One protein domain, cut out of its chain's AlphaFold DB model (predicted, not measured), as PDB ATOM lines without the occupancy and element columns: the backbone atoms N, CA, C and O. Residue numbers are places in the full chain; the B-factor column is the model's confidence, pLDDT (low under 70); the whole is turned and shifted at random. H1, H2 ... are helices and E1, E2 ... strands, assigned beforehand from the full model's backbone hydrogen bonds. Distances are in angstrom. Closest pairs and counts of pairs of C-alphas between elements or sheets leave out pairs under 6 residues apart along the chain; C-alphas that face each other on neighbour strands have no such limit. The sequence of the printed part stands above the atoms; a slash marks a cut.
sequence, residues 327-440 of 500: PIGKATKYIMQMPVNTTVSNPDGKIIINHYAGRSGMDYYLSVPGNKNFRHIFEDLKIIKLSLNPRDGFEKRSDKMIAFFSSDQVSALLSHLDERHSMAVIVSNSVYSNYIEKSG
ATOM      1  N   PRO A 327     163.737 206.285 174.508       90.19
ATOM      2  CA  PRO A 327     163.915 206.203 173.062       90.19
ATOM      3  C   PRO A 327     164.748 204.977 172.696       90.19
ATOM      4  O   PRO A 327     165.790 204.724 173.307       90.19
ATOM      5  N   ILE A 328     164.297 204.203 171.712       90.81
ATOM      6  CA  ILE A 328     164.898 202.899 171.422       90.81
ATOM      7  C   ILE A 328     166.390 203.006 171.076       90.81
ATOM      8  O   ILE A 328     167.173 202.158 171.505       90.81
ATOM      9  N   GLY A 329     166.807 204.097 170.423       87.69
ATOM     10  CA  GLY A 329     168.212 204.367 170.117       87.69
ATOM     11  C   GLY A 329     169.097 204.454 171.368       87.69
ATOM     12  O   GLY A 329     170.197 203.901 171.387       87.69
ATOM     13  N   LYS A 330     168.600 205.049 172.463       87.50
ATOM     14  CA  LYS A 330     169.315 205.116 173.754       87.50
ATOM     15  C   LYS A 330     169.364 203.768 174.479       87.50
ATOM     16  O   LYS A 330     170.285 203.521 175.253       87.50
ATOM     17  N   ALA A 331     168.412 202.876 174.211       90.50
ATOM     18  CA  ALA A 331     168.376 201.532 174.784       90.50
ATOM     19  C   ALA A 331     169.269 200.517 174.040       90.50
ATOM     20  O   ALA A 331     169.407 199.389 174.508       90.50
ATOM     21  N   THR A 332     169.910 200.903 172.926       90.25
ATOM     22  CA  THR A 332     170.714 200.016 172.060       90.25
ATOM     23  C   THR A 332     171.712 199.159 172.831       90.25
ATOM     24  O   THR A 332     171.700 197.937 172.706       90.25
ATOM     25  N   LYS A 333     172.527 199.776 173.696       89.56
ATOM     26  CA  LYS A 333     173.538 199.053 174.482       89.56
ATOM     27  C   LYS A 333     172.919 197.975 175.376       89.56
ATOM     28  O   LYS A 333     173.480 196.893 175.491       89.56
ATOM     29  N   TYR A 334     171.780 198.270 176.003       91.69
ATOM     30  CA  TYR A 334     171.070 197.303 176.836       91.69
ATOM     31  C   TYR A 334     170.452 196.187 175.991       91.69
ATOM     32  O   TYR A 334     170.646 195.020 176.306       91.69
ATOM     33  N   ILE A 335     169.767 196.530 174.894       91.88
ATOM     34  CA  ILE A 335     169.126 195.552 174.004       91.88
ATOM     35  C   ILE A 335     170.157 194.566 173.438       91.88
ATOM     36  O   ILE A 335     169.875 193.379 173.374       91.88
ATOM     37  N   MET A 336     171.365 195.026 173.106       89.75
ATOM     38  CA  MET A 336     172.447 194.162 172.616       89.75
ATOM     39  C   MET A 336     173.078 193.266 173.697       89.75
ATOM     40  O   MET A 336     173.795 192.326 173.371       89.75
ATOM     41  N   GLN A 337     172.867 193.578 174.979       89.19
ATOM     42  CA  GLN A 337     173.472 192.879 176.123       89.19
ATOM     43  C   GLN A 337     172.441 192.149 176.989       89.19
ATOM     44  O   GLN A 337     172.806 191.554 178.004       89.19
ATOM     45  N   MET A 338     171.155 192.210 176.633       91.38
ATOM     46  CA  MET A 338     170.113 191.563 177.418       91.38
ATOM     47  C   MET A 338     170.294 190.039 177.376       91.38
ATOM     48  O   MET A 338     170.764 189.520 176.368       91.38
ATOM     49  N   PRO A 339     169.940 189.293 178.432       90.31
ATOM     50  CA  PRO A 339     170.024 187.836 178.403       90.31
ATOM     51  C   PRO A 339     169.143 187.226 177.308       90.31
ATOM     52  O   PRO A 339     168.103 187.785 176.951       90.31
ATOM     53  N   VAL A 340     169.513 186.039 176.828       90.06
ATOM     54  CA  VAL A 340     168.677 185.248 175.915       90.06
ATOM     55  C   VAL A 340     167.279 185.043 176.512       90.06
ATOM     56  O   VAL A 340     167.119 184.850 177.716       90.06
ATOM     57  N   ASN A 341     166.266 185.076 175.650       88.44
ATOM     58  CA  ASN A 341     164.832 185.047 175.937       88.44
ATOM     59  C   ASN A 341     164.298 186.263 176.711       88.44
ATOM     60  O   ASN A 341     163.143 186.254 177.140       88.44
ATOM     61  N   THR A 342     165.087 187.331 176.845       90.31
ATOM     62  CA  THR A 342     164.609 188.602 177.401       90.31
ATOM     63  C   THR A 342     163.889 189.413 176.332       90.31
ATOM     64  O   THR A 342     164.301 189.456 175.172       90.31
ATOM     65  N   THR A 343     162.811 190.078 176.741       92.62
ATOM     66  CA  THR A 343     162.001 190.944 175.888       92.62
ATOM     67  C   THR A 343     162.077 192.386 176.356       92.62
ATOM     68  O   THR A 343     161.994 192.672 177.549       92.62
ATOM     69  N   VAL A 344     162.129 193.292 175.389       92.94
ATOM     70  CA  VAL A 344     161.844 194.711 175.555       92.94
ATOM     71  C   VAL A 344     160.627 195.053 174.699       92.94
ATOM     72  O   VAL A 344     160.547 194.654 173.538       92.94
ATOM     73  N   SER A 345     159.666 195.783 175.261       93.12
ATOM     74  CA  SER A 345     158.461 196.205 174.541       93.12
ATOM     75  C   SER A 345     158.336 197.717 174.497       93.12
ATOM     76  O   SER A 345     158.894 198.433 175.329       93.12
ATOM     77  N   ASN A 346     157.549 198.214 173.552       90.19
ATOM     78  CA  ASN A 346     157.073 199.589 173.592       90.19
ATOM     79  C   ASN A 346     156.035 199.798 174.724       90.19
ATOM     80  O   ASN A 346     155.559 198.819 175.311       90.19
ATOM     81  N   PRO A 347     155.664 201.055 175.051       85.38
ATOM     82  CA  PRO A 347     154.800 201.333 176.197       85.38
ATOM     83  C   PRO A 347     153.411 200.701 176.194       85.38
ATOM     84  O   PRO A 347     152.863 200.448 177.262       85.38
ATOM     85  N   ASP A 348     152.843 200.425 175.021       84.19
ATOM     86  CA  ASP A 348     151.545 199.758 174.903       84.19
ATOM     87  C   ASP A 348     151.653 198.227 174.761       84.19
ATOM     88  O   ASP A 348     150.633 197.551 174.615       84.19
ATOM     89  N   GLY A 349     152.874 197.679 174.817       86.81
ATOM     90  CA  GLY A 349     153.161 196.246 174.786       86.81
ATOM     91  C   GLY A 349     152.946 195.567 173.431       86.81
ATOM     92  O   GLY A 349     152.978 194.339 173.356       86.81
ATOM     93  N   LYS A 350     152.695 196.326 172.358       90.69
ATOM     94  CA  LYS A 350     152.351 195.772 171.038       90.69
ATOM     95  C   LYS A 350     153.567 195.483 170.169       90.69
ATOM     96  O   LYS A 350     153.540 194.522 169.406       90.69
ATOM     97  N   ILE A 351     154.605 196.307 170.269       93.12
ATOM     98  CA  ILE A 351     155.869 196.139 169.548       93.12
ATOM     99  C   ILE A 351     156.880 195.542 170.516       93.12
ATOM    100  O   ILE A 351     157.110 196.090 171.594       93.12
ATOM    101  N   ILE A 352     157.475 194.420 170.128       94.94
ATOM    102  CA  ILE A 352     158.348 193.611 170.975       94.94
ATOM    103  C   ILE A 352     159.655 193.334 170.244       94.94
ATOM    104  O   ILE A 352     159.638 192.913 169.090       94.94
ATOM    105  N   ILE A 353     160.769 193.504 170.947       95.81
ATOM    106  CA  ILE A 353     162.086 193.017 170.545       95.81
ATOM    107  C   ILE A 353     162.528 191.996 171.578       95.81
ATOM    108  O   ILE A 353     162.534 192.278 172.776       95.81
ATOM    109  N   ASN A 354     162.891 190.809 171.119       95.31
ATOM    110  CA  ASN A 354     163.323 189.719 171.982       95.31
ATOM    111  C   ASN A 354     164.709 189.240 171.557       95.31
ATOM    112  O   ASN A 354     164.965 189.110 170.360       95.31
ATOM    113  N   HIS A 355     165.577 188.983 172.537       93.62
ATOM    114  CA  HIS A 355     166.830 188.275 172.310       93.62
ATOM    115  C   HIS A 355     166.480 186.802 172.223       93.62
ATOM    116  O   HIS A 355     166.066 186.196 173.207       93.62
ATOM    117  N   TYR A 356     166.617 186.235 171.044       90.12
ATOM    118  CA  TYR A 356     166.185 184.893 170.732       90.12
ATOM    119  C   TYR A 356     167.400 184.000 170.492       90.12
ATOM    120  O   TYR A 356     168.335 184.392 169.813       90.12
ATOM    121  N   ALA A 357     167.399 182.779 171.028       84.06
ATOM    122  CA  ALA A 357     168.424 181.784 170.697       84.06
ATOM    123  C   ALA A 357     167.937 180.887 169.554       84.06
ATOM    124  O   ALA A 357     167.604 179.716 169.748       84.06
ATOM    125  N   GLY A 358     167.831 181.466 168.360       79.19
ATOM    126  CA  GLY A 358     167.424 180.746 167.164       79.19
ATOM    127  C   GLY A 358     168.572 180.017 166.466       79.19
ATOM    128  O   GLY A 358     169.743 180.137 166.816       79.19
ATOM    129  N   ARG A 359     168.234 179.234 165.438       78.62
ATOM    130  CA  ARG A 359     169.227 178.621 164.540       78.62
ATOM    131  C   ARG A 359     169.642 179.626 163.462       78.62
ATOM    132  O   ARG A 359     168.897 180.556 163.171       78.62
ATOM    133  N   SER A 360     170.795 179.405 162.835       78.12
ATOM    134  CA  SER A 360     171.221 180.145 161.634       78.12
ATOM    135  C   SER A 360     171.310 181.671 161.815       78.12
ATOM    136  O   SER A 360     170.899 182.422 160.935       78.12
ATOM    137  N   GLY A 361     171.828 182.134 162.960       78.25
ATOM    138  CA  GLY A 361     172.045 183.563 163.237       78.25
ATOM    139  C   GLY A 361     170.782 184.355 163.593       78.25
ATOM    140  O   GLY A 361     170.820 185.583 163.582       78.25
ATOM    141  N   MET A 362     169.660 183.680 163.881       84.62
ATOM    142  CA  MET A 362     168.437 184.292 164.418       84.62
ATOM    143  C   MET A 362     168.618 184.673 165.894       84.62
ATOM    144  O   MET A 362     168.058 184.025 166.779       84.62
ATOM    145  N   ASP A 363     169.390 185.725 166.137       90.94
ATOM    146  CA  ASP A 363     169.725 186.188 167.486       90.94
ATOM    147  C   ASP A 363     168.634 187.100 168.068       90.94
ATOM    148  O   ASP A 363     168.502 187.257 169.276       90.94
ATOM    149  N   TYR A 364     167.817 187.726 167.221       94.88
ATOM    150  CA  TYR A 364     166.741 188.611 167.655       94.88
ATOM    151  C   TYR A 364     165.506 188.462 166.778       94.88
ATOM    152  O   TYR A 364     165.598 188.116 165.598       94.88
ATOM    153  N   TYR A 365     164.341 188.796 167.331       94.81
ATOM    154  CA  TYR A 365     163.151 189.037 166.520       94.81
ATOM    155  C   TYR A 365     162.424 190.320 166.912       94.81
ATOM    156  O   TYR A 365     162.361 190.689 168.086       94.81
ATOM    157  N   LEU A 366     161.838 190.968 165.905       96.00
ATOM    158  CA  LEU A 366     160.885 192.064 166.046       96.00
ATOM    159  C   LEU A 366     159.483 191.511 165.807       96.00
ATOM    160  O   LEU A 366     159.210 190.955 164.745       96.00
ATOM    161  N   SER A 367     158.590 191.680 166.777       96.12
ATOM    162  CA  SER A 367     157.188 191.280 166.685       96.12
ATOM    163  C   SER A 367     156.279 192.501 166.760       96.12
ATOM    164  O   SER A 367     156.401 193.316 167.674       96.12
ATOM    165  N   VAL A 368     155.362 192.616 165.799       95.94
ATOM    166  CA  VAL A 368     154.349 193.679 165.728       95.94
ATOM    167  C   VAL A 368     152.976 193.092 165.384       95.94
ATOM    168  O   VAL A 368     152.916 192.021 164.781       95.94
ATOM    169  N   PRO A 369     151.849 193.745 165.715       96.19
ATOM    170  CA  PRO A 369     150.531 193.260 165.310       96.19
ATOM    171  C   PRO A 369     150.352 193.322 163.789       96.19
ATOM    172  O   PRO A 369     150.661 194.330 163.158       96.19
ATOM    173  N   GLY A 370     149.781 192.281 163.188       92.50
ATOM    174  CA  GLY A 370     149.532 192.179 161.745       92.50
ATOM    175  C   GLY A 370     148.296 192.937 161.261       92.50
ATOM    176  O   GLY A 370     147.551 192.428 160.426       92.50
ATOM    177  N   ASN A 371     148.032 194.127 161.810       92.12
ATOM    178  CA  ASN A 371     146.885 194.960 161.443       92.12
ATOM    179  C   ASN A 371     147.319 196.254 160.727       92.12
ATOM    180  O   ASN A 371     148.493 196.621 160.710       92.12
ATOM    181  N   LYS A 372     146.349 196.970 160.139       90.38
ATOM    182  CA  LYS A 372     146.602 198.175 159.326       90.38
ATOM    183  C   LYS A 372     147.370 199.275 160.072       90.38
ATOM    184  O   LYS A 372     148.101 200.020 159.428       90.38
ATOM    185  N   ASN A 373     147.255 199.355 161.400       89.94
ATOM    186  CA  ASN A 373     147.891 200.413 162.188       89.94
ATOM    187  C   ASN A 373     149.417 200.255 162.256       89.94
ATOM    188  O   ASN A 373     150.109 201.253 162.407       89.94
ATOM    189  N   PHE A 374     149.950 199.040 162.085       91.19
ATOM    190  CA  PHE A 374     151.393 198.751 162.148       91.19
ATOM    191  C   PHE A 374     152.024 198.477 160.779       91.19
ATOM    192  O   PHE A 374     153.202 198.137 160.692       91.19
ATOM    193  N   ARG A 375     151.257 198.682 159.700       91.00
ATOM    194  CA  ARG A 375     151.690 198.483 158.308       91.00
ATOM    195  C   ARG A 375     152.962 199.254 157.964       91.00
ATOM    196  O   ARG A 375     153.833 198.736 157.280       91.00
ATOM    197  N   HIS A 376     153.097 200.455 158.518       91.38
ATOM    198  CA  HIS A 376     154.266 201.313 158.350       91.38
ATOM    199  C   HIS A 376     155.581 200.690 158.859       91.38
ATOM    200  O   HIS A 376     156.636 201.129 158.419       91.38
ATOM    201  N   ILE A 377     155.530 199.682 159.741       91.75
ATOM    202  CA  ILE A 377     156.712 198.971 160.253       91.75
ATOM    203  C   ILE A 377     156.983 197.712 159.427       91.75
ATOM    204  O   ILE A 377     158.091 197.531 158.932       91.75
ATOM    205  N   PHE A 378     155.988 196.834 159.256       92.19
ATOM    206  CA  PHE A 378     156.226 195.541 158.600       92.19
ATOM    207  C   PHE A 378     156.303 195.606 157.066       92.19
ATOM    208  O   PHE A 378     156.704 194.629 156.443       92.19
ATOM    209  N   GLU A 379     155.963 196.744 156.454       92.62
ATOM    210  CA  GLU A 379     156.220 197.025 155.031       92.62
ATOM    211  C   GLU A 379     157.406 197.985 154.814       92.62
ATOM    212  O   GLU A 379     157.653 198.434 153.693       92.62
ATOM    213  N   ASP A 380     158.156 198.324 155.867       94.06
ATOM    214  CA  ASP A 380     159.323 199.193 155.740       94.06
ATOM    215  C   ASP A 380     160.462 198.458 155.016       94.06
ATOM    216  O   ASP A 380     161.088 197.540 155.551       94.06
ATOM    217  N   LEU A 381     160.764 198.902 153.794       92.88
ATOM    218  CA  LEU A 381     161.788 198.302 152.938       92.88
ATOM    219  C   LEU A 381     163.172 198.246 153.592       92.88
ATOM    220  O   LEU A 381     163.944 197.337 153.289       92.88
ATOM    221  N   LYS A 382     163.522 199.204 154.458       92.81
ATOM    222  CA  LYS A 382     164.822 199.194 155.137       92.81
ATOM    223  C   LYS A 382     164.837 198.153 156.253       92.81
ATOM    224  O   LYS A 382     165.830 197.449 156.378       92.81
ATOM    225  N   ILE A 383     163.734 197.977 156.983       93.62
ATOM    226  CA  ILE A 383     163.603 196.905 157.984       93.62
ATOM    227  C   ILE A 383     163.635 195.531 157.309       93.62
ATOM    228  O   ILE A 383     164.365 194.651 157.755       93.62
ATOM    229  N   ILE A 384     162.906 195.364 156.200       94.25
ATOM    230  CA  ILE A 384     162.883 194.116 155.423       94.25
ATOM    231  C   ILE A 384     164.296 193.756 154.950       94.25
ATOM    232  O   ILE A 384     164.742 192.635 155.172       94.25
ATOM    233  N   LYS A 385     165.037 194.717 154.383       93.75
ATOM    234  CA  LYS A 385     166.424 194.508 153.926       93.75
ATOM    235  C   LYS A 385     167.403 194.143 155.044       93.75
ATOM    236  O   LYS A 385     168.384 193.466 154.757       93.75
ATOM    237  N   LEU A 386     167.165 194.610 156.272       92.69
ATOM    238  CA  LEU A 386     167.992 194.283 157.441       92.69
ATOM    239  C   LEU A 386     167.637 192.918 158.059       92.69
ATOM    240  O   LEU A 386     168.402 192.368 158.851       92.69
ATOM    241  N   SER A 387     166.463 192.371 157.741       93.00
ATOM    242  CA  SER A 387     166.039 191.072 158.261       93.00
ATOM    243  C   SER A 387     166.812 189.920 157.612       93.00
ATOM    244  O   SER A 387     167.309 190.026 156.491       93.00
ATOM    245  N   LEU A 388     166.856 188.775 158.292       90.62
ATOM    246  CA  LEU A 388     167.469 187.544 157.779       90.62
ATOM    247  C   LEU A 388     166.737 186.963 156.558       90.62
ATOM    248  O   LEU A 388     167.309 186.138 155.848       90.62
ATOM    249  N   ASN A 389     165.501 187.397 156.289       87.88
ATOM    250  CA  ASN A 389     164.769 187.084 155.064       87.88
ATOM    251  C   ASN A 389     164.527 188.371 154.252       87.88
ATOM    252  O   ASN A 389     163.418 188.901 154.255       87.88
ATOM    253  N   PRO A 390     165.524 188.886 153.512       82.38
ATOM    254  CA  PRO A 390     165.406 190.165 152.809       82.38
ATOM    255  C   PRO A 390     164.423 190.152 151.626       82.38
ATOM    256  O   PRO A 390     164.152 191.211 151.058       82.38
ATOM    257  N   ARG A 391     163.901 188.980 151.231       83.94
ATOM    258  CA  ARG A 391     162.911 188.842 150.154       83.94
ATOM    259  C   ARG A 391     161.488 189.087 150.656       83.94
ATOM    260  O   ARG A 391     160.778 189.881 150.049       83.94
ATOM    261  N   ASP A 392     161.101 188.425 151.747       81.69
ATOM    262  CA  ASP A 392     159.724 188.469 152.269       81.69
ATOM    263  C   ASP A 392     159.609 189.264 153.587       81.69
ATOM    264  O   ASP A 392     158.537 189.760 153.936       81.69
ATOM    265  N   GLY A 393     160.716 189.439 154.310       89.56
ATOM    266  CA  GLY A 393     160.823 190.235 155.530       89.56
ATOM    267  C   GLY A 393     160.140 189.604 156.736       89.56
ATOM    268  O   GLY A 393     160.766 188.901 157.530       89.56
ATOM    269  N   PHE A 394     158.852 189.906 156.897       94.31
ATOM    270  CA  PHE A 394     158.058 189.510 158.058       94.31
ATOM    271  C   PHE A 394     157.211 188.267 157.771       94.31
ATOM    272  O   PHE A 394     156.413 188.229 156.836       94.31
ATOM    273  N   GLU A 395     157.291 187.285 158.662       93.69
ATOM    274  CA  GLU A 395     156.426 186.114 158.686       93.69
ATOM    275  C   GLU A 395     155.173 186.386 159.518       93.69
ATOM    276  O   GLU A 395     155.248 186.841 160.666       93.69
ATOM    277  N   LYS A 396     154.001 186.041 158.983       93.31
ATOM    278  CA  LYS A 396     152.763 186.076 159.761       93.31
ATOM    279  C   LYS A 396     152.704 184.872 160.701       93.31
ATOM    280  O   LYS A 396     152.634 183.732 160.249       93.31
ATOM    281  N   ARG A 397     152.655 185.122 162.010       91.56
ATOM    282  CA  ARG A 397     152.402 184.113 163.046       91.56
ATOM    283  C   ARG A 397     151.180 184.521 163.857       91.56
ATOM    284  O   ARG A 397     151.250 185.426 164.685       91.56
ATOM    285  N   SER A 398     150.059 183.840 163.611       91.06
ATOM    286  CA  SER A 398     148.749 184.184 164.180       91.06
ATOM    287  C   SER A 398     148.334 185.625 163.822       91.06
ATOM    288  O   SER A 398     148.184 185.960 162.644       91.06
ATOM    289  N   ASP A 399     148.166 186.480 164.824       92.06
ATOM    290  CA  ASP A 399     147.799 187.890 164.754       92.06
ATOM    291  C   ASP A 399     149.017 188.823 164.668       92.06
ATOM    292  O   ASP A 399     148.851 190.042 164.598       92.06
ATOM    293  N   LYS A 400     150.239 188.274 164.652       95.25
ATOM    294  CA  LYS A 400     151.492 189.034 164.650       95.25
ATOM    295  C   LYS A 400     152.283 188.846 163.360       95.25
ATOM    296  O   LYS A 400     152.219 187.808 162.708       95.25
ATOM    297  N   MET A 401     153.063 189.863 163.028       96.00
ATOM    298  CA  MET A 401     154.106 189.850 162.010       96.00
ATOM    299  C   MET A 401     155.452 189.799 162.727       96.00
ATOM    300  O   MET A 401     155.686 190.587 163.648       96.00
ATOM    301  N   ILE A 402     156.318 188.863 162.339       95.44
ATOM    302  CA  ILE A 402     157.606 188.619 162.996       95.44
ATOM    303  C   ILE A 402     158.730 188.612 161.966       95.44
ATOM    304  O   ILE A 402     158.668 187.864 160.999       95.44
ATOM    305  N   ALA A 403     159.769 189.410 162.197       95.69
ATOM    306  CA  ALA A 403     161.006 189.382 161.419       95.69
ATOM    307  C   ALA A 403     162.188 189.024 162.327       95.69
ATOM    308  O   ALA A 403     162.225 189.450 163.483       95.69
ATOM    309  N   PHE A 404     163.145 188.257 161.804       94.88
ATOM    310  CA  PHE A 404     164.342 187.818 162.528       94.88
ATOM    311  C   PHE A 404     165.583 188.587 162.073       94.88
ATOM    312  O   PHE A 404     165.712 188.919 160.894       94.88
ATOM    313  N   PHE A 405     166.504 188.840 163.000       94.44
ATOM    314  CA  PHE A 405     167.712 189.640 162.799       94.44
ATOM    315  C   PHE A 405     168.908 188.968 163.482       94.44
ATOM    316  O   PHE A 405     168.740 188.319 164.517       94.44
ATOM    317  N   SER A 406     170.106 189.148 162.925       92.38
ATOM    318  CA  SER A 406     171.360 188.771 163.587       92.38
ATOM    319  C   SER A 406     171.861 189.872 164.518       92.38
ATOM    320  O   SER A 406     171.439 191.031 164.421       92.38
ATOM    321  N   SER A 407     172.809 189.525 165.388       88.44
ATOM    322  CA  SER A 407     173.462 190.475 166.299       88.44
ATOM    323  C   SER A 407     174.077 191.684 165.576       88.44
ATOM    324  O   SER A 407     173.947 192.811 166.054       88.44
ATOM    325  N   ASP A 408     174.659 191.481 164.389       88.88
ATOM    326  CA  ASP A 408     175.282 192.551 163.592       88.88
ATOM    327  C   ASP A 408     174.253 193.522 162.987       88.88
ATOM    328  O   ASP A 408     174.513 194.715 162.829       88.88
ATOM    329  N   GLN A 409     173.063 193.016 162.651       90.62
ATOM    330  CA  GLN A 409     171.987 193.780 162.009       90.62
ATOM    331  C   GLN A 409     171.151 194.562 163.031       90.62
ATOM    332  O   GLN A 409     170.575 195.604 162.702       90.62
ATOM    333  N   VAL A 410     171.089 194.091 164.282       90.12
ATOM    334  CA  VAL A 410     170.232 194.684 165.313       90.12
ATOM    335  C   VAL A 410     170.578 196.134 165.603       90.12
ATOM    336  O   VAL A 410     169.667 196.949 165.702       90.12
ATOM    337  N   SER A 411     171.857 196.510 165.667       91.12
ATOM    338  CA  SER A 411     172.201 197.916 165.909       91.12
ATOM    339  C   SER A 411     171.653 198.836 164.810       91.12
ATOM    340  O   SER A 411     171.154 199.916 165.114       91.12
ATOM    341  N   ALA A 412     171.704 198.409 163.544       92.50
ATOM    342  CA  ALA A 412     171.181 199.182 162.419       92.50
ATOM    343  C   ALA A 412     169.643 199.227 162.409       92.50
ATOM    344  O   ALA A 412     169.058 200.263 162.083       92.50
ATOM    345  N   LEU A 413     168.991 198.127 162.808       93.69
ATOM    346  CA  LEU A 413     167.543 198.073 163.008       93.69
ATOM    347  C   LEU A 413     167.101 199.090 164.064       93.69
ATOM    348  O   LEU A 413     166.215 199.897 163.793       93.69
ATOM    349  N   LEU A 414     167.718 199.068 165.248       92.94
ATOM    350  CA  LEU A 414     167.345 199.942 166.364       92.94
ATOM    351  C   LEU A 414     167.501 201.420 165.996       92.94
ATOM    352  O   LEU A 414     166.586 202.201 166.251       92.94
ATOM    353  N   SER A 415     168.598 201.790 165.323       90.94
ATOM    354  CA  SER A 415     168.791 203.155 164.816       90.94
ATOM    355  C   SER A 415     167.700 203.561 163.823       90.94
ATOM    356  O   SER A 415     167.146 204.652 163.921       90.94
ATOM    357  N   HIS A 416     167.321 202.675 162.895       92.62
ATOM    358  CA  HIS A 416     166.260 202.975 161.926       92.62
ATOM    359  C   HIS A 416     164.877 203.108 162.582       92.62
ATOM    360  O   HIS A 416     164.095 203.981 162.203       92.62
ATOM    361  N   LEU A 417     164.574 202.281 163.588       90.94
ATOM    362  CA  LEU A 417     163.335 202.374 164.369       90.94
ATOM    363  C   LEU A 417     163.260 203.678 165.183       90.94
ATOM    364  O   LEU A 417     162.178 204.251 165.323       90.94
ATOM    365  N   ASP A 418     164.392 204.173 165.683       88.31
ATOM    366  CA  ASP A 418     164.465 205.460 166.379       88.31
ATOM    367  C   ASP A 418     164.250 206.637 165.412       88.31
ATOM    368  O   ASP A 418     163.372 207.476 165.625       88.31
ATOM    369  N   GLU A 419     164.993 206.661 164.303       87.31
ATOM    370  CA  GLU A 419     164.973 207.752 163.320       87.31
ATOM    371  C   GLU A 419     163.637 207.858 162.577       87.31
ATOM    372  O   GLU A 419     163.077 208.949 162.441       87.31
ATOM    373  N   ARG A 420     163.123 206.730 162.068       87.88
ATOM    374  CA  ARG A 420     161.963 206.726 161.166       87.88
ATOM    375  C   ARG A 420     160.638 206.603 161.902       87.88
ATOM    376  O   ARG A 420     159.662 207.224 161.488       87.88
ATOM    377  N   HIS A 421     160.614 205.809 162.970       86.12
ATOM    378  CA  HIS A 421     159.385 205.446 163.678       86.12
ATOM    379  C   HIS A 421     159.281 206.093 165.060       86.12
ATOM    380  O   HIS A 421     158.247 205.964 165.709       86.12
ATOM    381  N   SER A 422     160.313 206.831 165.504       85.12
ATOM    382  CA  SER A 422     160.337 207.491 166.817       85.12
ATOM    383  C   SER A 422     159.983 206.538 167.962       85.12
ATOM    384  O   SER A 422     159.324 206.931 168.926       85.12
ATOM    385  N   MET A 423     160.394 205.276 167.831       88.06
ATOM    386  CA  MET A 423     160.004 204.233 168.762       88.06
ATOM    387  C   MET A 423     160.628 204.440 170.141       88.06
ATOM    388  O   MET A 423     161.802 204.773 170.285       88.06
ATOM    389  N   ALA A 424     159.832 204.174 171.171       89.88
ATOM    390  CA  ALA A 424     160.279 204.116 172.552       89.88
ATOM    391  C   ALA A 424     160.025 202.721 173.121       89.88
ATOM    392  O   ALA A 424     159.115 202.013 172.685       89.88
ATOM    393  N   VAL A 425     160.818 202.354 174.115       92.06
ATOM    394  CA  VAL A 425     160.751 201.087 174.833       92.06
ATOM    395  C   VAL A 425     160.602 201.315 176.330       92.06
ATOM    396  O   VAL A 425     160.962 202.373 176.836       92.06
ATOM    397  N   ILE A 426     160.061 200.337 177.047       90.69
ATOM    398  CA  ILE A 426     160.032 200.336 178.507       90.69
ATOM    399  C   ILE A 426     161.177 199.474 179.043       90.69
ATOM    400  O   ILE A 426     161.352 198.330 178.627       90.69
ATOM    401  N   VAL A 427     161.922 200.018 180.004       90.00
ATOM    402  CA  VAL A 427     162.963 199.310 180.763       90.00
ATOM    403  C   VAL A 427     162.747 199.505 182.262       90.00
ATOM    404  O   VAL A 427     162.137 200.491 182.670       90.00
ATOM    405  N   SER A 428     163.233 198.586 183.098       88.38
ATOM    406  CA  SER A 428     163.162 198.767 184.553       88.38
ATOM    407  C   SER A 428     164.082 199.900 185.029       88.38
ATOM    408  O   SER A 428     165.089 200.204 184.385       88.38
ATOM    409  N   ASN A 429     163.792 200.488 186.193       83.56
ATOM    410  CA  ASN A 429     164.630 201.528 186.808       83.56
ATOM    411  C   ASN A 429     166.081 201.068 187.012       83.56
ATOM    412  O   ASN A 429     167.020 201.835 186.793       83.56
ATOM    413  N   SER A 430     166.286 199.802 187.382       85.25
ATOM    414  CA  SER A 430     167.616 199.210 187.547       85.25
ATOM    415  C   SER A 430     168.371 199.104 186.219       85.25
ATOM    416  O   SER A 430     169.575 199.357 186.181       85.25
ATOM    417  N   VAL A 431     167.686 198.786 185.118       86.50
ATOM    418  CA  VAL A 431     168.287 198.804 183.776       86.50
ATOM    419  C   VAL A 431     168.610 200.234 183.352       86.50
ATOM    420  O   VAL A 431     169.731 200.503 182.919       86.50
ATOM    421  N   TYR A 432     167.666 201.160 183.521       88.06
ATOM    422  CA  TYR A 432     167.859 202.568 183.184       88.06
ATOM    423  C   TYR A 432     169.096 203.156 183.880       88.06
ATOM    424  O   TYR A 432     170.001 203.655 183.210       88.06
ATOM    425  N   SER A 433     169.198 202.986 185.199       84.62
ATOM    426  CA  SER A 433     170.301 203.533 186.006       84.62
ATOM    427  C   SER A 433     171.666 202.935 185.626       84.62
ATOM    428  O   SER A 433     172.697 203.607 185.674       84.62
ATOM    429  N   ASN A 434     171.707 201.656 185.234       84.81
ATOM    430  CA  ASN A 434     172.962 200.961 184.932       84.81
ATOM    431  C   ASN A 434     173.443 201.133 183.489       84.81
ATOM    432  O   ASN A 434     174.652 201.192 183.261       84.81
ATOM    433  N   TYR A 435     172.523 201.212 182.527       81.69
ATOM    434  CA  TYR A 435     172.859 201.172 181.103       81.69
ATOM    435  C   TYR A 435     172.641 202.501 180.382       81.69
ATOM    436  O   TYR A 435     173.349 202.769 179.413       81.69
ATOM    437  N   ILE A 436     171.689 203.319 180.837       82.44
ATOM    438  CA  ILE A 436     171.191 204.481 180.090       82.44
ATOM    439  C   ILE A 436     171.605 205.784 180.780       82.44
ATOM    440  O   ILE A 436     172.279 206.601 180.158       82.44
ATOM    441  N   GLU A 437     171.331 205.953 182.073       77.69
ATOM    442  CA  GLU A 437     171.646 207.186 182.813       77.69
ATOM    443  C   GLU A 437     173.156 207.490 182.837       77.69
ATOM    444  O   GLU A 437     173.588 208.583 182.474       77.69
ATOM    445  N   LYS A 438     173.989 206.485 183.143       63.34
ATOM    446  CA  LYS A 438     175.463 206.605 183.182       63.34
ATOM    447  C   LYS A 438     176.114 206.917 181.826       63.34
ATOM    448  O   LYS A 438     177.291 207.266 181.784       63.34
ATOM    449  N   SER A 439     175.385 206.757 180.719       54.50
ATOM    450  CA  SER A 439     175.880 207.053 179.366       54.50
ATOM    451  C   SER A 439     175.757 208.539 178.993       54.50
ATOM    452  O   SER A 439     176.443 209.007 178.082       54.50
ATOM    453  N   GLY A 440     174.948 209.303 179.736       49.50
ATOM    454  CA  GLY A 440     174.834 210.749 179.601       49.50
ATOM    455  C   GLY A 440     175.934 211.461 180.383       49.50
ATOM    456  O   GLY A 440     175.787 211.722 181.574       49.50
TER     457      GLY A 440
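AT A GLANCE: This is residues 327 to 440 of the 500 residues of an uncharacterized protein of bioreactor metagenome (UniProt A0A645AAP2). A strongly twisted sheet of five strands makes a wall, with H2 and H4 over one face, H3 side by side with H4, and the other face bare. Past the edge strand E1, E6 leads away to H5, which makes one end of the longest axis. The printed part has 114 residues, with five named helices and six named strands in the order H1 E1 E2 E3 H2 H3 E4 E5 H4 E6 H5. The sheet's order is E1 E2 E3 E5 E4, all antiparallel, and the class is mixed, helices and strands. The whole is compact, with a radius of gyration of the C-alphas of 13.4 A and spans of 39 by 31 by 23 A.

HOW THE PARTS SIT: Begin at H1, residues 332 to 335, which only grazes the sheet, with residues 334 to 335. H1 touches H5, residues 429 to 439; their closest C-alphas, of Tyr 334 and Tyr 435, are 6.0 A apart. Next come E1, residues 343 to 345, E2, 352 to 355, and E3, 364 to 369, a meander, each strand the antiparallel neighbour of the one before. Look for N 344 and O 353 at 2.8 A, and N 352 and O 367 at 2.9 A, within hydrogen-bond range. H2, residues 372 to 378, lies over E3 at a height over the sheet of 8.1 A and runs along the strands, at 7 degrees to E3 on the local plane. H3, residues 381 to 386, only grazes the sheet. E4, residues 395 to 397, and E5, 400 to 405, form a hairpin, with N 395 and O 402 at 2.8 A; between E3 and E5, N 366 and O 403 are 2.9 A apart. E3, H2 with H3, and E4 form a split strand-helix-strand unit, two strands running the same way with E5 between them and a right-handed crossover. H4, residues 407 to 421, is on the same face as H2, at a height of 10.7 A. H3 and H4 touch at a shallow tilt of 22 degrees, opposite ways, closest at the C-alphas of Leu 386 and Gln 409, 6.1 A. E6, residues 424 to 428, pairs with no named strand; its closest C-alpha to E1 is that of Val 425, 5.4 A from that of Ser 345. H5 is not on the sheet. In H3 every O i to N i+4 pair is within hydrogen-bond range, against 9 of 11 in H4, 4 of 7 in H5 and 1 of 3 in H2, which has 3 of 4 O i to N i+3 pairs; H1 is too short for an i+4 pair.

IN THESE COORDINATES: Find C-alpha 332 at (170.714, 200.016, 172.060), where H1 begins. E3 spans 17.0 A and E5 16.3 A. H4 runs 20.7 A from C-alpha 407 at (173.462, 190.475, 166.299). H5 covers 14.6 A and ends at C-alpha 439, (175.880, 207.053, 179.366).

THE WHOLE: The C-alphas of Ser 398 and Gly 440, the two farthest apart, are 40.3 A apart. The printed part has no cut and no long link. Its mean pLDDT is 89.1, and the model's confidence is under 70 at residues 438 to 440.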